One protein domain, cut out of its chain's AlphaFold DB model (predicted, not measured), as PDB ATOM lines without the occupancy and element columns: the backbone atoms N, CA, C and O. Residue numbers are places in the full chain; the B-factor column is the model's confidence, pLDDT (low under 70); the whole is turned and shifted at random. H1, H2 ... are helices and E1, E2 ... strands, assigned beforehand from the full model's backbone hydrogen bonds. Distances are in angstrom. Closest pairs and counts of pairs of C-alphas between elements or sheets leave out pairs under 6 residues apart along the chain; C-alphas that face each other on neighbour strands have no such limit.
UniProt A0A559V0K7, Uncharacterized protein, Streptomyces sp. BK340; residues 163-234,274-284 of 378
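AT A GLANCE: This is residues 163 to 234 and 274 to 284 of the 378 residues of an uncharacterized protein of Streptomyces sp. BK340 (UniProt A0A559V0K7). A curled sheet of four strands, like part of a barrel, has a separate two-stranded hairpin, E1 and E2, at one end, joined to it through the stretch after E6: residues 281 to 282 pair with residues 180 to 181 of E2. A single short helix, H1, follows the sheet's edge strand E5, and residues 227 to 232, of which 227 to 229 belong to H1, stick out. You will find 83 residues printed, with E1 E2 E3 E4 E5 H1 E6 in order along the chain; the larger sheet runs E4 E3 E6 E5, all antiparallel. The class is mostly strand, though under half of the residues are in named elements. The whole is only just compact, close to loose, with a radius of gyration of the C-alphas of 13.8 A and spans of 39 by 32 by 26 A.

IN THESE COORDINATES: Find C-alpha 165 at (24.672, 12.460, -30.394); from there E1 runs 15.7 A to residue 170. E2, residues 178 to 182, covers 13.9 A. E3, residues 188 to 196, is the longest strand, 21.8 A from C-alpha 188 at (23.423, 5.035, -21.683), and bends by 72 degrees at residue 193. E4, residues 199 to 202, spans 9.9 A, and E5, residues 219 to 222, 9.7 A. H1, residues 224 to 229, measures 8.5 A. E6, residues 276 to 279, spans 9.8 A and ends at (20.333, 9.136, -19.403).

HOW THE PARTS SIT: Begin with the hairpin E1 and E2, antiparallel at 162 degrees, where N 167 and O 180 are 2.9 A apart, within hydrogen-bond range. From E2 to E3 the closest C-alphas are those of Ser 182 and Val 188, 8.0 A apart. E3 pairs in a staggered way: over residues 192 to 196 with E4, in a hairpin at 132 degrees with N 201 and O 194 at 2.8 A, and over residues 188 to 191 with E6, antiparallel at 127 degrees with N 190 and O 277 at 2.9 A. E6 and the edge strand E5 are antiparallel at 147 degrees, with N 220 and O 278 at 2.9 A. The sheet is strongly twisted. H1 is not on it, and every O i to N i+4 pair of H1 is within hydrogen-bond range.

THE WHOLE: The two C-alphas farthest apart, those of Asp 173 and Asp 193, are 39.6 A from each other. The link from E4 to E5, residues 203 to 218, is long. Residues 235 to 273 are not printed, and C-alphas 234 and 274 are 21.8 A apart across this cut. The mean pLDDT of the printed part is 70.4; look for values under 70 at residues 183 to 187, 207 to 210, 230 to 234 and 274 to 284.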
ATOM      1  N   LEU A 163      31.724   9.316 -30.485       70.88
ATOM      2  CA  LEU A 163      30.436   9.379 -31.170       70.88
ATOM      3  C   LEU A 163      29.424  10.183 -30.358       70.88
ATOM      4  O   LEU A 163      28.616   9.643 -29.600       70.88
ATOM      5  N   TYR A 164      29.425  11.494 -30.577       73.25
ATOM      6  CA  TYR A 164      28.445  12.372 -29.955       73.25
ATOM      7  C   TYR A 164      27.106  12.327 -30.682       73.25
ATOM      8  O   TYR A 164      27.027  12.544 -31.893       73.25
ATOM      9  N   ARG A 165      26.026  12.160 -29.920       75.81
ATOM     10  CA  ARG A 165      24.672  12.460 -30.394       75.81
ATOM     11  C   ARG A 165      24.112  13.615 -29.587       75.81
ATOM     12  O   ARG A 165      24.167  13.620 -28.361       75.81
ATOM     13  N   VAL A 166      23.576  14.585 -30.317       76.19
ATOM     14  CA  VAL A 166      22.940  15.790 -29.791       76.19
ATOM     15  C   VAL A 166      21.496  15.781 -30.265       76.19
ATOM     16  O   VAL A 166      21.235  15.628 -31.458       76.19
ATOM     17  N   GLU A 167      20.561  15.940 -29.339       76.75
ATOM     18  CA  GLU A 167      19.136  16.001 -29.634       76.75
ATOM     19  C   GLU A 167      18.567  17.307 -29.084       76.75
ATOM     20  O   GLU A 167      18.629  17.582 -27.884       76.75
ATOM     21  N   VAL A 168      18.058  18.141 -29.990       77.94
ATOM     22  CA  VAL A 168      17.448  19.431 -29.658       77.94
ATOM     23  C   VAL A 168      16.015  19.176 -29.204       77.94
ATOM     24  O   VAL A 168      15.200  18.686 -29.981       77.94
ATOM     25  N   HIS A 169      15.716  19.520 -27.953       72.31
ATOM     26  CA  HIS A 169      14.389  19.369 -27.355       72.31
ATOM     27  C   HIS A 169      13.509  20.583 -27.638       72.31
ATOM     28  O   HIS A 169      12.413  20.450 -28.180       72.31
ATOM     29  N   ALA A 170      14.002  21.771 -27.296       76.06
ATOM     30  CA  ALA A 170      13.382  23.036 -27.656       76.06
ATOM     31  C   ALA A 170      14.387  23.857 -28.460       76.06
ATOM     32  O   ALA A 170      15.503  24.095 -28.005       76.06
ATOM     33  N   GLY A 171      13.993  24.262 -29.666       77.12
ATOM     34  CA  GLY A 171      14.781  25.189 -30.471       77.12
ATOM     35  C   GLY A 171      14.747  26.604 -29.891       77.12
ATOM     36  O   GLY A 171      13.836  26.960 -29.148       77.12
ATOM     37  N   GLY A 172      15.727  27.415 -30.265       80.88
ATOM     38  CA  GLY A 172      15.873  28.796 -29.821       80.88
ATOM     39  C   GLY A 172      17.222  29.351 -30.259       80.88
ATOM     40  O   GLY A 172      17.983  28.666 -30.951       80.88
ATOM     41  N   ASP A 173      17.526  30.575 -29.840       81.19
ATOM     42  CA  ASP A 173      18.896  31.079 -29.902       81.19
ATOM     43  C   ASP A 173      19.797  30.250 -28.970       81.19
ATOM     44  O   ASP A 173      19.316  29.495 -28.125       81.19
ATOM     45  N   ALA A 174      21.120  30.372 -29.106       74.38
ATOM     46  CA  ALA A 174      22.078  29.515 -28.395       74.38
ATOM     47  C   ALA A 174      21.890  29.469 -26.861       74.38
ATOM     48  O   ALA A 174      22.260  28.477 -26.240       74.38
ATOM     49  N   ASN A 175      21.315  30.517 -26.263       77.56
ATOM     50  CA  ASN A 175      21.061  30.601 -24.821       77.56
ATOM     51  C   ASN A 175      19.687  30.057 -24.394       77.56
ATOM     52  O   ASN A 175      19.494  29.785 -23.213       77.56
ATOM     53  N   ASP A 176      18.751  29.907 -25.334       80.12
ATOM     54  CA  ASP A 176      17.362  29.508 -25.068       80.12
ATOM     55  C   ASP A 176      17.069  28.080 -25.544       80.12
ATOM     56  O   ASP A 176      16.141  27.427 -25.060       80.12
ATOM     57  N   ALA A 177      17.857  27.585 -26.502       80.62
ATOM     58  CA  ALA A 177      17.740  26.228 -26.994       80.62
ATOM     59  C   ALA A 177      18.090  25.221 -25.891       80.62
ATOM     60  O   ALA A 177      19.125  25.315 -25.232       80.62
ATOM     61  N   THR A 178      17.252  24.200 -25.741       77.06
ATOM     62  CA  THR A 178      17.527  23.070 -24.852       77.06
ATOM     63  C   THR A 178      17.896  21.855 -25.680       77.06
ATOM     64  O   THR A 178      17.244  21.525 -26.674       77.06
ATOM     65  N   PHE A 179      18.959  21.179 -25.272       74.19
ATOM     66  CA  PHE A 179      19.433  19.975 -25.926       74.19
ATOM     67  C   PHE A 179      19.945  18.986 -24.890       74.19
ATOM     68  O   PHE A 179      20.461  19.372 -23.837       74.19
ATOM     69  N   LYS A 180      19.812  17.706 -25.222       74.75
ATOM     70  CA  LYS A 180      20.499  16.620 -24.537       74.75
ATOM     71  C   LYS A 180      21.644  16.146 -25.414       74.75
ATOM     72  O   LYS A 180      21.546  16.174 -26.645       74.75
ATOM     73  N   TRP A 181      22.732  15.720 -24.792       71.38
ATOM     74  CA  TRP A 181      23.837  15.120 -25.521       71.38
ATOM     75  C   TRP A 181      24.441  13.944 -24.760       71.38
ATOM     76  O   TRP A 181      24.335  13.844 -23.537       71.38
ATOM     77  N   SER A 182      25.064  13.049 -25.518       70.25
ATOM     78  CA  SER A 182      25.786  11.888 -25.008       70.25
ATOM     79  C   SER A 182      27.039  11.654 -25.845       70.25
ATOM     80  O   SER A 182      27.003  11.863 -27.059       70.25
ATOM     81  N   ARG A 183      28.123  11.225 -25.188       68.88
ATOM     82  CA  ARG A 183      29.377  10.758 -25.807       68.88
ATOM     83  C   ARG A 183      29.268   9.321 -26.345       68.88
ATOM     84  O   ARG A 183      30.045   8.934 -27.205       68.88
ATOM     85  N   GLU A 184      28.264   8.574 -25.885       65.94
ATOM     86  CA  GLU A 184      28.057   7.153 -26.184       65.94
ATOM     87  C   GLU A 184      26.828   6.960 -27.085       65.94
ATOM     88  O   GLU A 184      25.778   6.486 -26.650       65.94
ATOM     89  N   ASN A 185      26.918   7.404 -28.345       60.72
ATOM     90  CA  ASN A 185      25.921   7.137 -29.397       60.72
ATOM     91  C   ASN A 185      24.447   7.478 -29.045       60.72
ATOM     92  O   ASN A 185      23.506   6.903 -29.595       60.72
ATOM     93  N   GLY A 186      24.213   8.431 -28.139       60.31
ATOM     94  CA  GLY A 186      22.869   8.941 -27.830       60.31
ATOM     95  C   GLY A 186      22.440   8.847 -26.390       60.31
ATOM     96  O   GLY A 186      21.776   9.773 -25.932       60.31
ATOM     97  N   SER A 187      22.832   7.792 -25.682       64.44
ATOM     98  CA  SER A 187      22.369   7.548 -24.316       64.44
ATOM     99  C   SER A 187      22.949   6.269 -23.742       64.44
ATOM    100  O   SER A 187      23.023   5.264 -24.448       64.44
ATOM    101  N   VAL A 188      23.236   6.275 -22.444       74.06
ATOM    102  CA  VAL A 188      23.423   5.035 -21.683       74.06
ATOM    103  C   VAL A 188      22.044   4.436 -21.419       74.06
ATOM    104  O   VAL A 188      21.126   5.163 -21.031       74.06
ATOM    105  N   VAL A 189      21.900   3.139 -21.687       78.00
ATOM    106  CA  VAL A 189      20.636   2.402 -21.586       78.00
ATOM    107  C   VAL A 189      20.673   1.504 -20.356       78.00
ATOM    108  O   VAL A 189      21.496   0.591 -20.287       78.00
ATOM    109  N   PHE A 190      19.748   1.718 -19.421       80.69
ATOM    110  CA  PHE A 190      19.567   0.857 -18.248       80.69
ATOM    111  C   PHE A 190      18.280   0.042 -18.398       80.69
ATOM    112  O   PHE A 190      17.204   0.642 -18.480       80.69
ATOM    113  N   PRO A 191      18.345  -1.301 -18.453       81.81
ATOM    114  CA  PRO A 191      17.144  -2.127 -18.496       81.81
ATOM    115  C   PRO A 191      16.334  -1.966 -17.204       81.81
ATOM    116  O   PRO A 191      16.900  -2.000 -16.109       81.81
ATOM    117  N   VAL A 192      15.020  -1.787 -17.331       85.00
ATOM    118  CA  VAL A 192      14.087  -1.694 -16.201       85.00
ATOM    119  C   VAL A 192      13.498  -3.074 -15.927       85.00
ATOM    120  O   VAL A 192      12.870  -3.654 -16.811       85.00
ATOM    121  N   ASP A 193      13.661  -3.561 -14.698       83.00
ATOM    122  CA  ASP A 193      13.041  -4.802 -14.221       83.00
ATOM    123  C   ASP A 193      11.610  -4.554 -13.734       83.00
ATOM    124  O   ASP A 193      10.691  -5.306 -14.057       83.00
ATOM    125  N   GLU A 194      11.411  -3.486 -12.958       82.19
ATOM    126  CA  GLU A 194      10.121  -3.172 -12.345       82.19
ATOM    127  C   GLU A 194       9.879  -1.661 -12.289       82.19
ATOM    128  O   GLU A 194      10.792  -0.861 -12.070       82.19
ATOM    129  N   LEU A 195       8.616  -1.278 -12.479       84.12
ATOM    130  CA  LEU A 195       8.132   0.087 -12.331       84.12
ATOM    131  C   LEU A 195       6.935   0.083 -11.375       84.12
ATOM    132  O   LEU A 195       5.887  -0.473 -11.702       84.12
ATOM    133  N   ASP A 196       7.072   0.754 -10.233       82.00
ATOM    134  CA  ASP A 196       5.998   0.952  -9.257       82.00
ATOM    135  C   ASP A 196       5.776   2.447  -9.005       82.00
ATOM    136  O   ASP A 196       6.404   3.081  -8.150       82.00
ATOM    137  N   GLY A 197       4.890   3.038  -9.809       81.88
ATOM    138  CA  GLY A 197       4.565   4.460  -9.748       81.88
ATOM    139  C   GLY A 197       5.794   5.334  -9.997       81.88
ATOM    140  O   GLY A 197       6.166   5.577 -11.139       81.88
ATOM    141  N   THR A 198       6.402   5.835  -8.919       80.00
ATOM    142  CA  THR A 198       7.616   6.667  -8.957       80.00
ATOM    143  C   THR A 198       8.906   5.903  -8.669       80.00
ATOM    144  O   THR A 198       9.980   6.501  -8.701       80.00
ATOM    145  N   TRP A 199       8.812   4.616  -8.344       81.62
ATOM    146  CA  TRP A 199       9.954   3.752  -8.078       81.62
ATOM    147  C   TRP A 199      10.280   2.918  -9.307       81.62
ATOM    148  O   TRP A 199       9.393   2.386  -9.971       81.62
ATOM    149  N   VAL A 200      11.570   2.829  -9.609       85.69
ATOM    150  CA  VAL A 200      12.092   2.111 -10.769       85.69
ATOM    151  C   VAL A 200      13.188   1.193 -10.262       85.69
ATOM    152  O   VAL A 200      14.145   1.660  -9.639       85.69
ATOM    153  N   GLN A 201      13.049  -0.098 -10.526       84.06
ATOM    154  CA  GLN A 201      14.103  -1.074 -10.314       84.06
ATOM    155  C   GLN A 201      14.807  -1.329 -11.643       84.06
ATOM    156  O   GLN A 201      14.172  -1.678 -12.637       84.06
ATOM    157  N   LEU A 202      16.124  -1.145 -11.652       85.12
ATOM    158  CA  LEU A 202      16.967  -1.395 -12.816       85.12
ATOM    159  C   LEU A 202      17.623  -2.767 -12.692       85.12
ATOM    160  O   LEU A 202      18.066  -3.140 -11.605       85.12
ATOM    161  N   ALA A 203      17.744  -3.472 -13.816       80.38
ATOM    162  CA  ALA A 203      18.453  -4.748 -13.894       80.38
ATOM    163  C   ALA A 203      19.950  -4.594 -13.587       80.38
ATOM    164  O   ALA A 203      20.616  -5.512 -13.108       80.38
ATOM    165  N   THR A 204      20.497  -3.420 -13.900       76.25
ATOM    166  CA  THR A 204      21.881  -3.037 -13.639       76.25
ATOM    167  C   THR A 204      21.987  -1.520 -13.515       76.25
ATOM    168  O   THR A 204      21.244  -0.792 -14.171       76.25
ATOM    169  N   LEU A 205      22.925  -1.054 -12.692       75.19
ATOM    170  CA  LEU A 205      23.317   0.356 -12.572       75.19
ATOM    171  C   LEU A 205      24.453   0.713 -13.553       75.19
ATOM    172  O   LEU A 205      25.067   1.761 -13.491       75.19
ATOM    173  N   GLY A 206      24.756  -0.162 -14.511       71.50
ATOM    174  CA  GLY A 206      25.930   0.016 -15.362       71.50
ATOM    175  C   GLY A 206      27.203  -0.484 -14.681       71.50
ATOM    176  O   GLY A 206      27.165  -1.149 -13.646       71.50
ATOM    177  N   LEU A 207      28.336  -0.277 -15.351       66.06
ATOM    178  CA  LEU A 207      29.608  -0.934 -15.019       66.06
ATOM    179  C   LEU A 207      30.673   0.024 -14.487       66.06
ATOM    180  O   LEU A 207      31.665  -0.441 -13.926       66.06
ATOM    181  N   ASP A 208      30.499   1.327 -14.693       68.44
ATOM    182  CA  ASP A 208      31.470   2.331 -14.292       68.44
ATOM    183  C   ASP A 208      30.796   3.576 -13.714       68.44
ATOM    184  O   ASP A 208      29.734   4.006 -14.158       68.44
ATOM    185  N   ASP A 209      31.476   4.181 -12.744       68.62
ATOM    186  CA  ASP A 209      31.018   5.363 -12.016       68.62
ATOM    187  C   ASP A 209      30.863   6.611 -12.911       68.62
ATOM    188  O   ASP A 209      30.373   7.643 -12.455       68.62
ATOM    189  N   LYS A 210      31.343   6.584 -14.165       69.88
ATOM    190  CA  LYS A 210      31.252   7.735 -15.080       69.88
ATOM    191  C   LYS A 210      29.945   7.732 -15.864       69.88
ATOM    192  O   LYS A 210      29.468   8.811 -16.219       69.88
ATOM    193  N   LEU A 211      29.428   6.546 -16.169       73.06
ATOM    194  CA  LEU A 211      28.238   6.312 -16.980       73.06
ATOM    195  C   LEU A 211      27.035   5.822 -16.162       73.06
ATOM    196  O   LEU A 211      25.970   5.672 -16.751       73.06
ATOM    197  N   ASP A 212      27.187   5.585 -14.853       75.00
ATOM    198  CA  ASP A 212      26.090   5.284 -13.915       75.00
ATOM    199  C   ASP A 212      25.135   6.492 -13.722       75.00
ATOM    200  O   ASP A 212      25.411   7.619 -14.147       75.00
ATOM    201  N   LEU A 213      23.982   6.244 -13.103       77.44
ATOM    202  CA  LEU A 213      22.958   7.210 -12.730       77.44
ATOM    203  C   LEU A 213      23.232   7.829 -11.359       77.44
ATOM    204  O   LEU A 213      23.257   7.148 -10.333       77.44
ATOM    205  N   ASP A 214      23.267   9.155 -11.327       75.19
ATOM    206  CA  ASP A 214      23.337   9.933 -10.098       75.19
ATOM    207  C   ASP A 214      21.999  10.589  -9.738       75.19
ATOM    208  O   ASP A 214      21.131  10.892 -10.566       75.19
ATOM    209  N   VAL A 215      21.842  10.895  -8.447       77.06
ATOM    210  CA  VAL A 215      20.697  11.679  -7.972       77.06
ATOM    211  C   VAL A 215      20.718  13.065  -8.618       77.06
ATOM    212  O   VAL A 215      21.601  13.883  -8.359       77.06
ATOM    213  N   GLY A 216      19.670  13.355  -9.388       73.81
ATOM    214  CA  GLY A 216      19.515  14.614 -10.118       73.81
ATOM    215  C   GLY A 216      19.686  14.478 -11.627       73.81
ATOM    216  O   GLY A 216      19.407  15.451 -12.326       73.81
ATOM    217  N   ASP A 217      20.072  13.299 -12.120       73.50
ATOM    218  CA  ASP A 217      20.136  13.029 -13.551       73.50
ATOM    219  C   ASP A 217      18.748  13.070 -14.202       73.50
ATOM    220  O   ASP A 217      17.722  12.706 -13.613       73.50
ATOM    221  N   HIS A 218      18.727  13.535 -15.450       73.06
ATOM    222  CA  HIS A 218      17.539  13.524 -16.286       73.06
ATOM    223  C   HIS A 218      17.465  12.208 -17.050       73.06
ATOM    224  O   HIS A 218      18.381  11.846 -17.787       73.06
ATOM    225  N   VAL A 219      16.338  11.525 -16.881       75.69
ATOM    226  CA  VAL A 219      16.098  10.197 -17.431       75.69
ATOM    227  C   VAL A 219      14.866  10.194 -18.328       75.69
ATOM    228  O   VAL A 219      13.830  10.767 -17.985       75.69
ATOM    229  N   GLU A 220      14.975   9.541 -19.479       76.56
ATOM    230  CA  GLU A 220      13.862   9.274 -20.386       76.56
ATOM    231  C   GLU A 220      13.545   7.779 -20.377       76.56
ATOM    232  O   GLU A 220      14.439   6.947 -20.516       76.56
ATOM    233  N   PHE A 221      12.269   7.435 -20.224       79.31
ATOM    234  CA  PHE A 221      11.809   6.059 -20.379       79.31
ATOM    235  C   PHE A 221      11.440   5.821 -21.833       79.31
ATOM    236  O   PHE A 221      10.596   6.526 -22.385       79.31
ATOM    237  N   THR A 222      12.046   4.803 -22.429       78.00
ATOM    238  CA  THR A 222      11.699   4.343 -23.771       78.00
ATOM    239  C   THR A 222      11.355   2.865 -23.740       78.00
ATOM    240  O   THR A 222      11.986   2.080 -23.033       78.00
ATOM    241  N   ASP A 223      10.375   2.483 -24.548       80.56
ATOM    242  CA  ASP A 223      10.069   1.093 -24.847       80.56
ATOM    243  C   ASP A 223      10.089   0.856 -26.364       80.56
ATOM    244  O   ASP A 223      10.227   1.783 -27.176       80.56
ATOM    245  N   THR A 224       9.961  -0.407 -26.768       81.25
ATOM    246  CA  THR A 224       9.936  -0.776 -28.187       81.25
ATOM    247  C   THR A 224       8.744  -0.156 -28.923       81.25
ATOM    248  O   THR A 224       8.857   0.145 -30.112       81.25
ATOM    249  N   ALA A 225       7.621   0.086 -28.238       82.75
ATOM    250  CA  ALA A 225       6.428   0.676 -28.837       82.75
ATOM    251  C   ALA A 225       6.617   2.159 -29.175       82.75
ATOM    252  O   ALA A 225       6.281   2.609 -30.275       82.75
ATOM    253  N   TYR A 226       7.212   2.908 -28.255       78.00
ATOM    254  CA  TYR A 226       7.602   4.297 -28.400       78.00
ATOM    255  C   TYR A 226       8.653   4.448 -29.503       78.00
ATOM    256  O   TYR A 226       8.450   5.225 -30.442       78.00
ATOM    257  N   ALA A 227       9.713   3.630 -29.462       75.50
ATOM    258  CA  ALA A 227      10.758   3.621 -30.484       75.50
ATOM    259  C   ALA A 227      10.213   3.238 -31.875       75.50
ATOM    260  O   ALA A 227      10.551   3.871 -32.877       75.50
ATOM    261  N   GLY A 228       9.331   2.235 -31.944       76.19
ATOM    262  CA  GLY A 228       8.726   1.742 -33.184       76.19
ATOM    263  C   GLY A 228       7.745   2.726 -33.826       76.19
ATOM    264  O   GLY A 228       7.644   2.809 -35.049       76.19
ATOM    265  N   ARG A 229       7.043   3.540 -33.032       77.12
ATOM    266  CA  ARG A 229       6.122   4.556 -33.565       77.12
ATOM    267  C   ARG A 229       6.845   5.761 -34.170       77.12
ATOM    268  O   ARG A 229       6.230   6.464 -34.974       77.12
ATOM    269  N   GLN A 230       8.115   5.997 -33.813       67.75
ATOM    270  CA  GLN A 230       8.948   7.110 -34.295       67.75
ATOM    271  C   GLN A 230       8.152   8.424 -34.367       67.75
ATOM    272  O   GLN A 230       8.163   9.136 -35.378       67.75
ATOM    273  N   ARG A 231       7.375   8.713 -33.314       55.97
ATOM    274  CA  ARG A 231       6.674   9.991 -33.211       55.97
ATOM    275  C   ARG A 231       7.769  11.050 -33.191       55.97
ATOM    276  O   ARG A 231       8.562  11.067 -32.256       55.97
ATOM    277  N   ARG A 232       7.833  11.894 -34.237       41.59
ATOM    278  CA  ARG A 232       8.591  13.155 -34.192       41.59
ATOM    279  C   ARG A 232       8.262  13.758 -32.843       41.59
ATOM    280  O   ARG A 232       7.075  13.948 -32.592       41.59
ATOM    281  N   SER A 233       9.280  13.919 -32.007       33.81
ATOM    282  CA  SER A 233       9.202  14.378 -30.626       33.81
ATOM    283  C   SER A 233       8.176  15.500 -30.510       33.81
ATOM    284  O   SER A 233       8.476  16.671 -30.737       33.81
ATOM    285  N   ALA A 234       6.930  15.134 -30.215       26.08
ATOM    286  CA  ALA A 234       5.981  16.092 -29.710       26.08
ATOM    287  C   ALA A 234       6.562  16.502 -28.357       26.08
ATOM    288  O   ALA A 234       7.020  15.616 -27.623       26.08
ATOM    289  N   ILE A 274      10.006  -4.114 -22.584       46.38
ATOM    290  CA  ILE A 274      11.385  -3.725 -22.334       46.38
ATOM    291  C   ILE A 274      11.324  -2.220 -22.219       46.38
ATOM    292  O   ILE A 274      11.305  -1.505 -23.219       46.38
ATOM    293  N   CYS A 275      11.174  -1.769 -20.982       51.25
ATOM    294  CA  CYS A 275      11.373  -0.381 -20.634       51.25
ATOM    295  C   CYS A 275      12.868  -0.216 -20.383       51.25
ATOM    296  O   CYS A 275      13.487  -1.020 -19.688       51.25
ATOM    297  N   SER A 276      13.459   0.812 -20.964       51.28
ATOM    298  CA  SER A 276      14.831   1.183 -20.667       51.28
ATOM    299  C   SER A 276      14.909   2.652 -20.313       51.28
ATOM    300  O   SER A 276      14.106   3.465 -20.782       51.28
ATOM    301  N   VAL A 277      15.859   2.972 -19.445       50.44
ATOM    302  CA  VAL A 277      16.160   4.340 -19.059       50.44
ATOM    303  C   VAL A 277      17.300   4.855 -19.917       50.44
ATOM    304  O   VAL A 277      18.363   4.244 -19.968       50.44
ATOM    305  N   VAL A 278      17.068   5.990 -20.562       52.19
ATOM    306  CA  VAL A 278      18.034   6.760 -21.339       52.19
ATOM    307  C   VAL A 278      18.470   7.948 -20.487       52.19
ATOM    308  O   VAL A 278      17.669   8.845 -20.225       52.19
ATOM    309  N   SER A 279      19.734   7.963 -20.057       45.47
ATOM    310  CA  SER A 279      20.333   9.136 -19.403       45.47
ATOM    311  C   SER A 279      21.017  10.037 -20.427       45.47
ATOM    312  O   SER A 279      21.688   9.550 -21.346       45.47
ATOM    313  N   ALA A 280      20.856  11.354 -20.276       48.00
ATOM    314  CA  ALA A 280      21.572  12.338 -21.074       48.00
ATOM    315  C   ALA A 280      21.886  13.610 -20.270       48.00
ATOM    316  O   ALA A 280      21.094  14.066 -19.445       48.00
ATOM    317  N   SER A 281      23.052  14.206 -20.536       44.41
ATOM    318  CA  SER A 281      23.475  15.447 -19.879       44.41
ATOM    319  C   SER A 281      22.773  16.659 -20.501       44.41
ATOM    320  O   SER A 281      22.749  16.811 -21.725       44.41
ATOM    321  N   VAL A 282      22.224  17.536 -19.653       42.56
ATOM    322  CA  VAL A 282      21.585  18.805 -20.044       42.56
ATOM    323  C   VAL A 282      22.514  19.969 -19.692       42.56
ATOM    324  O   VAL A 282      23.097  20.009 -18.609       42.56
ATOM    325  N   THR A 283      22.658  20.926 -20.607       42.12
ATOM    326  CA  THR A 283      23.430  22.163 -20.389       42.12
ATOM    327  C   THR A 283      22.505  23.250 -19.808       42.12
ATOM    328  O   THR A 283      21.393  23.393 -20.318       42.12
ATOM    329  N   PRO A 284      22.921  24.033 -18.783       37.34
ATOM    330  CA  PRO A 284      24.272  24.108 -18.229       37.34
ATOM    331  C   PRO A 284      24.590  22.981 -17.226       37.34
ATOM    332  O   PRO A 284      23.763  22.674 -16.367       37.34
TER     333      PRO A 284